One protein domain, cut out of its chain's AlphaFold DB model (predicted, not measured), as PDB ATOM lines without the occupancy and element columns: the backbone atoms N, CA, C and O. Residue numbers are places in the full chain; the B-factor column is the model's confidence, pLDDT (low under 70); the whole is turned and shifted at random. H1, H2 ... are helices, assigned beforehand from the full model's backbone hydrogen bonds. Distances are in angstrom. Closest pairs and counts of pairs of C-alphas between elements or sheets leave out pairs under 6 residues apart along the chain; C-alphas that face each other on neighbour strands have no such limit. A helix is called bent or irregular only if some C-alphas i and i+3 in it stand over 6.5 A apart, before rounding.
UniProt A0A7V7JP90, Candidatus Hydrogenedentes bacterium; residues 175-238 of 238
ATOM      1  N   VAL A 175     133.954 136.580 169.637       81.88
ATOM      2  CA  VAL A 175     132.826 137.332 169.059       81.88
ATOM      3  C   VAL A 175     133.236 138.707 168.513       81.88
ATOM      4  O   VAL A 175     132.906 138.984 167.363       81.88
ATOM      5  N   PRO A 176     133.957 139.570 169.260       81.69
ATOM      6  CA  PRO A 176     134.303 140.896 168.750       81.69
ATOM      7  C   PRO A 176     135.392 140.892 167.668       81.69
ATOM      8  O   PRO A 176     135.444 141.834 166.880       81.69
ATOM      9  N   ASN A 177     136.264 139.873 167.617       76.88
ATOM     10  CA  ASN A 177     137.496 139.951 166.822       76.88
ATOM     11  C   ASN A 177     137.575 138.970 165.646       76.88
ATOM     12  O   ASN A 177     138.467 139.120 164.810       76.88
ATOM     13  N   PHE A 178     136.691 137.970 165.549       78.44
ATOM     14  CA  PHE A 178     136.796 136.935 164.520       78.44
ATOM     15  C   PHE A 178     135.586 136.891 163.595       78.44
ATOM     16  O   PHE A 178     134.436 136.898 164.021       78.44
ATOM     17  N   LYS A 179     135.866 136.724 162.298       75.56
ATOM     18  CA  LYS A 179     134.868 136.317 161.307       75.56
ATOM     19  C   LYS A 179     134.454 134.865 161.591       75.56
ATOM     20  O   LYS A 179     135.320 133.981 161.594       75.56
ATOM     21  N   ASN A 180     133.154 134.618 161.762       84.44
ATOM     22  CA  ASN A 180     132.562 133.321 162.137       84.44
ATOM     23  C   ASN A 180     132.967 132.834 163.549       84.44
ATOM     24  O   ASN A 180     133.613 131.782 163.680       84.44
ATOM     25  N   PRO A 181     132.625 133.582 164.617       90.75
ATOM     26  CA  PRO A 181     132.991 133.223 165.987       90.75
ATOM     27  C   PRO A 181     132.435 131.859 166.424       90.75
ATOM     28  O   PRO A 181     133.080 131.159 167.197       90.75
ATOM     29  N   GLU A 182     131.303 131.417 165.875       92.44
ATOM     30  CA  GLU A 182     130.694 130.106 166.129       92.44
ATOM     31  C   GLU A 182     131.608 128.968 165.669       92.44
ATOM     32  O   GLU A 182     131.792 127.979 166.379       92.44
ATOM     33  N   LEU A 183     132.221 129.110 164.491       94.12
ATOM     34  CA  LEU A 183     133.145 128.109 163.960       94.12
ATOM     35  C   LEU A 183     134.494 128.151 164.679       94.12
ATOM     36  O   LEU A 183     135.116 127.107 164.864       94.12
ATOM     37  N   MET A 184     134.929 129.325 165.142       92.50
ATOM     38  CA  MET A 184     136.099 129.431 166.020       92.50
ATOM     39  C   MET A 184     135.856 128.772 167.383       92.50
ATOM     40  O   MET A 184     136.724 128.048 167.865       92.50
ATOM     41  N   LEU A 185     134.663 128.931 167.961       92.88
ATOM     42  CA  LEU A 185     134.248 128.219 169.174       92.88
ATOM     43  C   LEU A 185     134.222 126.705 168.951       92.88
ATOM     44  O   LEU A 185     134.721 125.951 169.787       92.88
ATOM     45  N   CYS A 186     133.707 126.248 167.805       95.12
ATOM     46  CA  CYS A 186     133.763 124.833 167.443       95.12
ATOM     47  C   CYS A 186     135.211 124.330 167.355       95.12
ATOM     48  O   CYS A 186     135.483 123.222 167.813       95.12
ATOM     49  N   ARG A 187     136.143 125.125 166.799       94.56
ATOM     50  CA  ARG A 187     137.574 124.766 166.736       94.56
ATOM     51  C   ARG A 187     138.186 124.658 168.123       94.56
ATOM     52  O   ARG A 187     138.839 123.660 168.394       94.56
ATOM     53  N   ALA A 188     137.948 125.637 168.995       92.94
ATOM     54  CA  ALA A 188     138.443 125.595 170.368       92.94
ATOM     55  C   ALA A 188     137.926 124.348 171.102       92.94
ATOM     56  O   ALA A 188     138.709 123.590 171.670       92.94
ATOM     57  N   LEU A 189     136.621 124.070 171.001       94.19
ATOM     58  CA  LEU A 189     136.019 122.882 171.599       94.19
ATOM     59  C   LEU A 189     136.596 121.577 171.024       94.19
ATOM     60  O   LEU A 189     136.866 120.647 171.782       94.19
ATOM     61  N   TYR A 190     136.795 121.502 169.705       96.25
ATOM     62  CA  TYR A 190     137.441 120.352 169.071       96.25
ATOM     63  C   TYR A 190     138.852 120.149 169.630       96.25
ATOM     64  O   TYR A 190     139.202 119.031 170.006       96.25
ATOM     65  N   SER A 191     139.638 121.221 169.737       95.06
ATOM     66  CA  SER A 191     140.987 121.153 170.286       95.06
ATOM     67  C   SER A 191     140.985 120.611 171.712       95.06
ATOM     68  O   SER A 191     141.739 119.682 171.981       95.06
ATOM     69  N   HIS A 192     140.105 121.086 172.603       94.38
ATOM     70  CA  HIS A 192     140.003 120.525 173.962       94.38
ATOM     71  C   HIS A 192     139.603 119.044 173.970       94.38
ATOM     72  O   HIS A 192     140.097 118.278 174.796       94.38
ATOM     73  N   ALA A 193     138.725 118.624 173.057       95.56
ATOM     74  CA  ALA A 193     138.258 117.242 172.995       95.56
ATOM     75  C   ALA A 193     139.316 116.265 172.454       95.56
ATOM     76  O   ALA A 193     139.363 115.118 172.894       95.56
ATOM     77  N   HIS A 194     140.151 116.702 171.505       95.62
ATOM     78  CA  HIS A 194     141.044 115.814 170.742       95.62
ATOM     79  C   HIS A 194     142.533 116.097 170.928       95.62
ATOM     80  O   HIS A 194     143.352 115.337 170.423       95.62
ATOM     81  N   ARG A 195     142.888 117.183 171.625       94.69
ATOM     82  CA  ARG A 195     144.259 117.702 171.761       94.69
ATOM     83  C   ARG A 195     144.965 117.925 170.422       94.69
ATOM     84  O   ARG A 195     146.152 117.650 170.291       94.69
ATOM     85  N   ARG A 196     144.209 118.379 169.419       93.25
ATOM     86  CA  ARG A 196     144.666 118.593 168.038       93.25
ATOM     87  C   ARG A 196     143.915 119.736 167.386       93.25
ATOM     88  O   ARG A 196     142.747 119.957 167.705       93.25
ATOM     89  N   GLN A 197     144.539 120.403 166.424       93.12
ATOM     90  CA  GLN A 197     143.860 121.443 165.663       93.12
ATOM     91  C   GLN A 197     143.137 120.877 164.440       93.12
ATOM     92  O   GLN A 197     143.427 119.794 163.930       93.12
ATOM     93  N   CYS A 198     142.144 121.624 163.968       94.56
ATOM     94  CA  CYS A 198     141.466 121.351 162.708       94.56
ATOM     95  C   CYS A 198     140.952 122.648 162.072       94.56
ATOM     96  O   CYS A 198     141.041 123.733 162.660       94.56
ATOM     97  N   SER A 199     140.412 122.541 160.857       94.69
ATOM     98  CA  SER A 199     139.803 123.666 160.145       94.69
ATOM     99  C   SER A 199     138.475 124.111 160.772       94.69
ATOM    100  O   SER A 199     137.805 123.349 161.470       94.69
ATOM    101  N   LYS A 200     138.039 125.344 160.462       93.81
ATOM    102  CA  LYS A 200     136.708 125.869 160.842       93.81
ATOM    103  C   LYS A 200     135.581 124.944 160.370       93.81
ATOM    104  O   LYS A 200     134.660 124.652 161.132       93.81
ATOM    105  N   ARG A 201     135.694 124.442 159.135       94.19
ATOM    106  CA  ARG A 201     134.737 123.514 158.527       94.19
ATOM    107  C   ARG A 201     134.664 122.194 159.294       94.19
ATOM    108  O   ARG A 201     133.591 121.832 159.769       94.19
ATOM    109  N   SER A 202     135.793 121.501 159.452       95.81
ATOM    110  CA  SER A 202     135.831 120.193 160.119       95.81
ATOM    111  C   SER A 202     135.372 120.289 161.575       95.81
ATOM    112  O   SER A 202     134.639 119.419 162.047       95.81
ATOM    113  N   ALA A 203     135.729 121.377 162.265       96.50
ATOM    114  CA  ALA A 203     135.273 121.640 163.623       96.50
ATOM    115  C   ALA A 203     133.752 121.807 163.709       96.50
ATOM    116  O   ALA A 203     133.116 121.193 164.564       96.50
ATOM    117  N   GLY A 204     133.153 122.608 162.820       96.94
ATOM    118  CA  GLY A 204     131.703 122.796 162.780       96.94
ATOM    119  C   GLY A 204     130.960 121.504 162.430       96.94
ATOM    120  O   GLY A 204     129.968 121.163 163.073       96.94
ATOM    121  N   GLU A 205     131.456 120.732 161.459       97.12
ATOM    122  CA  GLU A 205     130.873 119.437 161.082       97.12
ATOM    123  C   GLU A 205     130.920 118.434 162.244       97.12
ATOM    124  O   GLU A 205     129.937 117.733 162.509       97.12
ATOM    125  N   TRP A 206     132.043 118.381 162.965       98.06
ATOM    126  CA  TRP A 206     132.178 117.582 164.179       98.06
ATOM    127  C   TRP A 206     131.215 118.058 165.275       98.06
ATOM    128  O   TRP A 206     130.450 117.251 165.809       98.06
ATOM    129  N   ALA A 207     131.182 119.360 165.561       97.69
ATOM    130  CA  ALA A 207     130.348 119.943 166.607       97.69
ATOM    131  C   ALA A 207     128.849 119.738 166.335       97.69
ATOM    132  O   ALA A 207     128.093 119.415 167.249       97.69
ATOM    133  N   ALA A 208     128.407 119.823 165.075       96.94
ATOM    134  CA  ALA A 208     127.019 119.563 164.688       96.94
ATOM    135  C   ALA A 208     126.563 118.118 164.973       96.94
ATOM    136  O   ALA A 208     125.362 117.871 165.135       96.94
ATOM    137  N   ARG A 209     127.503 117.162 165.033       96.62
ATOM    138  CA  ARG A 209     127.244 115.770 165.430       96.62
ATOM    139  C   ARG A 209     127.364 115.579 166.942       96.62
ATOM    140  O   ARG A 209     126.494 114.942 167.532       96.62
ATOM    141  N   ALA A 210     128.409 116.144 167.547       96.12
ATOM    142  CA  ALA A 210     128.768 115.933 168.948       96.12
ATOM    143  C   ALA A 210     127.880 116.707 169.940       96.12
ATOM    144  O   ALA A 210     127.593 116.206 171.025       96.12
ATOM    145  N   LEU A 211     127.421 117.913 169.586       95.56
ATOM    146  CA  LEU A 211     126.705 118.788 170.513       95.56
ATOM    147  C   LEU A 211     125.194 118.488 170.614       95.56
ATOM    148  O   LEU A 211     124.574 117.961 169.670       95.56
ATOM    149  N   PRO A 212     124.565 118.861 171.753       97.12
ATOM    150  CA  PRO A 212     123.122 118.768 171.950       97.12
ATOM    151  C   PRO A 212     122.316 119.411 170.819       97.12
ATOM    152  O   PRO A 212     122.715 120.427 170.248       97.12
ATOM    153  N   LYS A 213     121.128 118.853 170.546       95.44
ATOM    154  CA  LYS A 213     120.258 119.268 169.429       95.44
ATOM    155  C   LYS A 213     120.001 120.778 169.375       95.44
ATOM    156  O   LYS A 213     119.961 121.313 168.274       95.44
ATOM    157  N   ARG A 214     119.915 121.456 170.530       97.19
ATOM    158  CA  ARG A 214     119.692 122.912 170.624       97.19
ATOM    159  C   ARG A 214     120.729 123.760 169.878       97.19
ATOM    160  O   ARG A 214     120.379 124.810 169.366       97.19
ATOM    161  N   TRP A 215     121.981 123.304 169.779       95.56
ATOM    162  CA  TRP A 215     123.062 124.068 169.139       95.56
ATOM    163  C   TRP A 215     123.212 123.775 167.644       95.56
ATOM    164  O   TRP A 215     123.830 124.542 166.912       95.56
ATOM    165  N   ARG A 216     122.649 122.660 167.167       94.81
ATOM    166  CA  ARG A 216     122.854 122.185 165.791       94.81
ATOM    167  C   ARG A 216     122.342 123.157 164.720       94.81
ATOM    168  O   ARG A 216     123.042 123.279 163.718       94.81
ATOM    169  N   PRO A 217     121.188 123.842 164.878       95.69
ATOM    170  CA  PRO A 217     120.736 124.826 163.894       95.69
ATOM    171  C   PRO A 217     121.744 125.962 163.697       95.69
ATOM    172  O   PRO A 217     122.117 126.239 162.561       95.69
ATOM    173  N   LEU A 218     122.261 126.531 164.792       95.31
ATOM    174  CA  LEU A 218     123.262 127.601 164.756       95.31
ATOM    175  C   LEU A 218     124.545 127.154 164.043       95.31
ATOM    176  O   LEU A 218     125.024 127.828 163.139       95.31
ATOM    177  N   ILE A 219     125.072 125.979 164.399       96.25
ATOM    178  CA  ILE A 219     126.309 125.452 163.802       96.25
ATOM    179  C   ILE A 219     126.125 125.177 162.305       96.25
ATOM    180  O   ILE A 219     127.009 125.471 161.505       96.25
ATOM    181  N   ARG A 220     124.969 124.633 161.901       95.50
ATOM    182  CA  ARG A 220     124.657 124.389 160.483       95.50
ATOM    183  C   ARG A 220     124.514 125.686 159.696       95.50
ATOM    184  O   ARG A 220     125.010 125.748 158.576       95.50
ATOM    185  N   ALA A 221     123.888 126.709 160.278       94.19
ATOM    186  CA  ALA A 221     123.824 128.031 159.668       94.19
ATOM    187  C   ALA A 221     125.234 128.606 159.473       94.19
ATOM    188  O   ALA A 221     125.561 129.043 158.374       94.19
ATOM    189  N   ALA A 222     126.098 128.510 160.492       93.94
ATOM    190  CA  ALA A 222     127.489 128.967 160.420       93.94
ATOM    191  C   ALA A 222     128.289 128.249 159.322       93.94
ATOM    192  O   ALA A 222     129.000 128.887 158.550       93.94
ATOM    193  N   LEU A 223     128.142 126.924 159.210       94.25
ATOM    194  CA  LEU A 223     128.754 126.135 158.136       94.25
ATOM    195  C   LEU A 223     128.246 126.550 156.752       94.25
ATOM    196  O   LEU A 223     129.042 126.651 155.821       94.25
ATOM    197  N   SER A 224     126.940 126.791 156.616       92.81
ATOM    198  CA  SER A 224     126.335 127.205 155.349       92.81
ATOM    199  C   SER A 224     126.810 128.592 154.921       92.81
ATOM    200  O   SER A 224     127.153 128.774 153.756       92.81
ATOM    201  N   ALA A 225     126.863 129.549 155.852       89.75
ATOM    202  CA  ALA A 225     127.388 130.889 155.601       89.75
ATOM    203  C   ALA A 225     128.864 130.822 155.174       89.75
ATOM    204  O   ALA A 225     129.226 131.315 154.107       89.75
ATOM    205  N   TYR A 226     129.682 130.080 155.930       89.69
ATOM    206  CA  TYR A 226     131.100 129.886 155.628       89.69
ATOM    207  C   TYR A 226     131.340 129.249 154.252       89.69
ATOM    208  O   TYR A 226     132.234 129.678 153.529       89.69
ATOM    209  N   ALA A 227     130.535 128.255 153.864       87.81
ATOM    210  CA  ALA A 227     130.628 127.620 152.549       87.81
ATOM    211  C   ALA A 227     130.165 128.529 151.398       87.81
ATOM    212  O   ALA A 227     130.642 128.374 150.279       87.81
ATOM    213  N   GLY A 228     129.240 129.455 151.661       84.50
ATOM    214  CA  GLY A 228     128.738 130.420 150.680       84.50
ATOM    215  C   GLY A 228     129.602 131.673 150.524       84.50
ATOM    216  O   GLY A 228     129.229 132.563 149.766       84.50
ATOM    217  N   GLY A 229     130.717 131.778 151.254       78.62
ATOM    218  CA  GLY A 229     131.544 132.985 151.272       78.62
ATOM    219  C   GLY A 229     130.953 134.141 152.092       78.62
ATOM    220  O   GLY A 229     131.502 135.243 152.076       78.62
ATOM    221  N   ASP A 230     129.863 133.912 152.830       69.50
ATOM    222  CA  ASP A 230     129.271 134.911 153.717       69.50
ATOM    223  C   ASP A 230     129.918 134.802 155.101       69.50
ATOM    224  O   ASP A 230     129.826 133.783 155.788       69.50
ATOM    225  N   THR A 231     130.612 135.857 155.523       62.09
ATOM    226  CA  THR A 231     131.238 135.913 156.853       62.09
ATOM    227  C   THR A 231     130.330 136.511 157.927       62.09
ATOM    228  O   THR A 231     130.785 136.717 159.052       62.09
ATOM    229  N   SER A 232     129.077 136.819 157.588       51.91
ATOM    230  CA  SER A 232     128.075 137.358 158.500       51.91
ATOM    231  C   SER A 232     126.904 136.392 158.651       51.91
ATOM    232  O   SER A 232     126.125 136.168 157.730       51.91
ATOM    233  N   LEU A 233     126.726 135.834 159.848       47.78
ATOM    234  CA  LEU A 233     125.448 135.222 160.182       47.78
ATOM    235  C   LEU A 233     124.431 136.336 160.403       47.78
ATOM    236  O   LEU A 233     124.430 136.998 161.438       47.78
ATOM    237  N   LYS A 234     123.530 136.526 159.438       38.56
ATOM    238  CA  LYS A 234     122.227 137.109 159.747       38.56
ATOM    239  C   LYS A 234     121.504 136.080 160.609       38.56
ATOM    240  O   LYS A 234     121.100 135.032 160.107       38.56
ATOM    241  N   THR A 235     121.405 136.331 161.911       33.81
ATOM    242  CA  THR A 235     120.511 135.564 162.785       33.81
ATOM    243  C   THR A 235     119.132 135.495 162.126       33.81
ATOM    244  O   THR A 235     118.648 136.539 161.677       33.81
ATOM    245  N   PRO A 236     118.497 134.310 162.029       31.14
ATOM    246  CA  PRO A 236     117.099 134.237 161.633       31.14
ATOM    247  C   PRO A 236     116.304 135.140 162.575       31.14
ATOM    248  O   PRO A 236     116.447 135.015 163.792       31.14
ATOM    249  N   GLN A 237     115.548 136.087 162.019       29.25
ATOM    250  CA  GLN A 237     114.541 136.797 162.801       29.25
ATOM    251  C   GLN A 237     113.553 135.752 163.325       29.25
ATOM    252  O   GLN A 237     113.103 134.902 162.551       29.25
ATOM    253  N   GLU A 238     113.326 135.780 164.640       31.16
ATOM    254  CA  GLU A 238     112.264 135.021 165.311       31.16
ATOM    255  C   GLU A 238     110.885 135.351 164.733       31.16
ATOM    256  O   GLU A 238     110.658 136.531 164.368       31.16
TER     257      GLU A 238
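This is residues 175 to 238 of the 238 residues of a protein of Candidatus Hydrogenedentes bacterium (UniProt A0A7V7JP90). Two helices, H2 and H3, fold back on each other as a helical hairpin, and H1 crosses H2 steeply, packing on it and reaching H3 with residues 182 to 183 alone. A tail with no named element, residues 228 to 238, follows H3. The printed part has 64 residues with three named helices, H1, H2 and H3 in that order along the chain, and no named strand; the class is all helix. The whole is compact, with a radius of gyration of the C-alphas of 11.3 A, and its C-alphas span 35 by 26 by 21 A along the three main axes.

The longest helix by residues is H3, residues 213 to 227, 21.5 A from first to last C-alpha. It is irregular: C-alphas 214 and 217 are 7.1 A apart, and its line is a rough one. Its last C-alpha, that of Ala 227, stands at (130.628, 127.620, 152.549). H2, residues 200 to 210, is 15.1 A long and begins with C-alpha 200 at (136.708, 125.869, 160.842). H1, residues 181 to 194, is 19.8 A long and begins with C-alpha 181 at (132.991, 133.223, 165.987).

H3 and H2 touch and form a helical hairpin, running opposite ways at a shallow tilt of 20 degrees. Their closest C-alphas, those of Arg 216 and Ala 208, are 5.0 A apart. H2 also touches H1, with the C-alphas of Ala 203 and Arg 187 closest at 5.0 A. These two run the same way at a steep tilt of 68 degrees, only just short of about perpendicular. H1 touches H3 with residues 182 to 183 alone, and H3 touches H1 with residues 218 to 223 alone. The closest C-alphas of that pair, those of Glu 182 and Ala 222, are 6.6 A apart, and the two helices run opposite ways at a steep tilt of 66 degrees. With one of the three pairs at a shallow tilt, the helix packing is mostly crossed, but only just. Every O i to N i+4 pair in H1 is within hydrogen-bond range; in H2 it is 6 of 7 and in H3 9 of 11.

The two C-alphas farthest apart, those of Arg 195 and Glu 238, are 36.9 A from each other. The printed part has no cut, and it ends at the chain's last residue, Glu 238. The links from H1 to H2, with 5 residues, and from H2 to H3, with 2 residues, are tight. The mean pLDDT of the printed part is 85.7, and residues 230 to 238 are under 70, where the model's confidence is low.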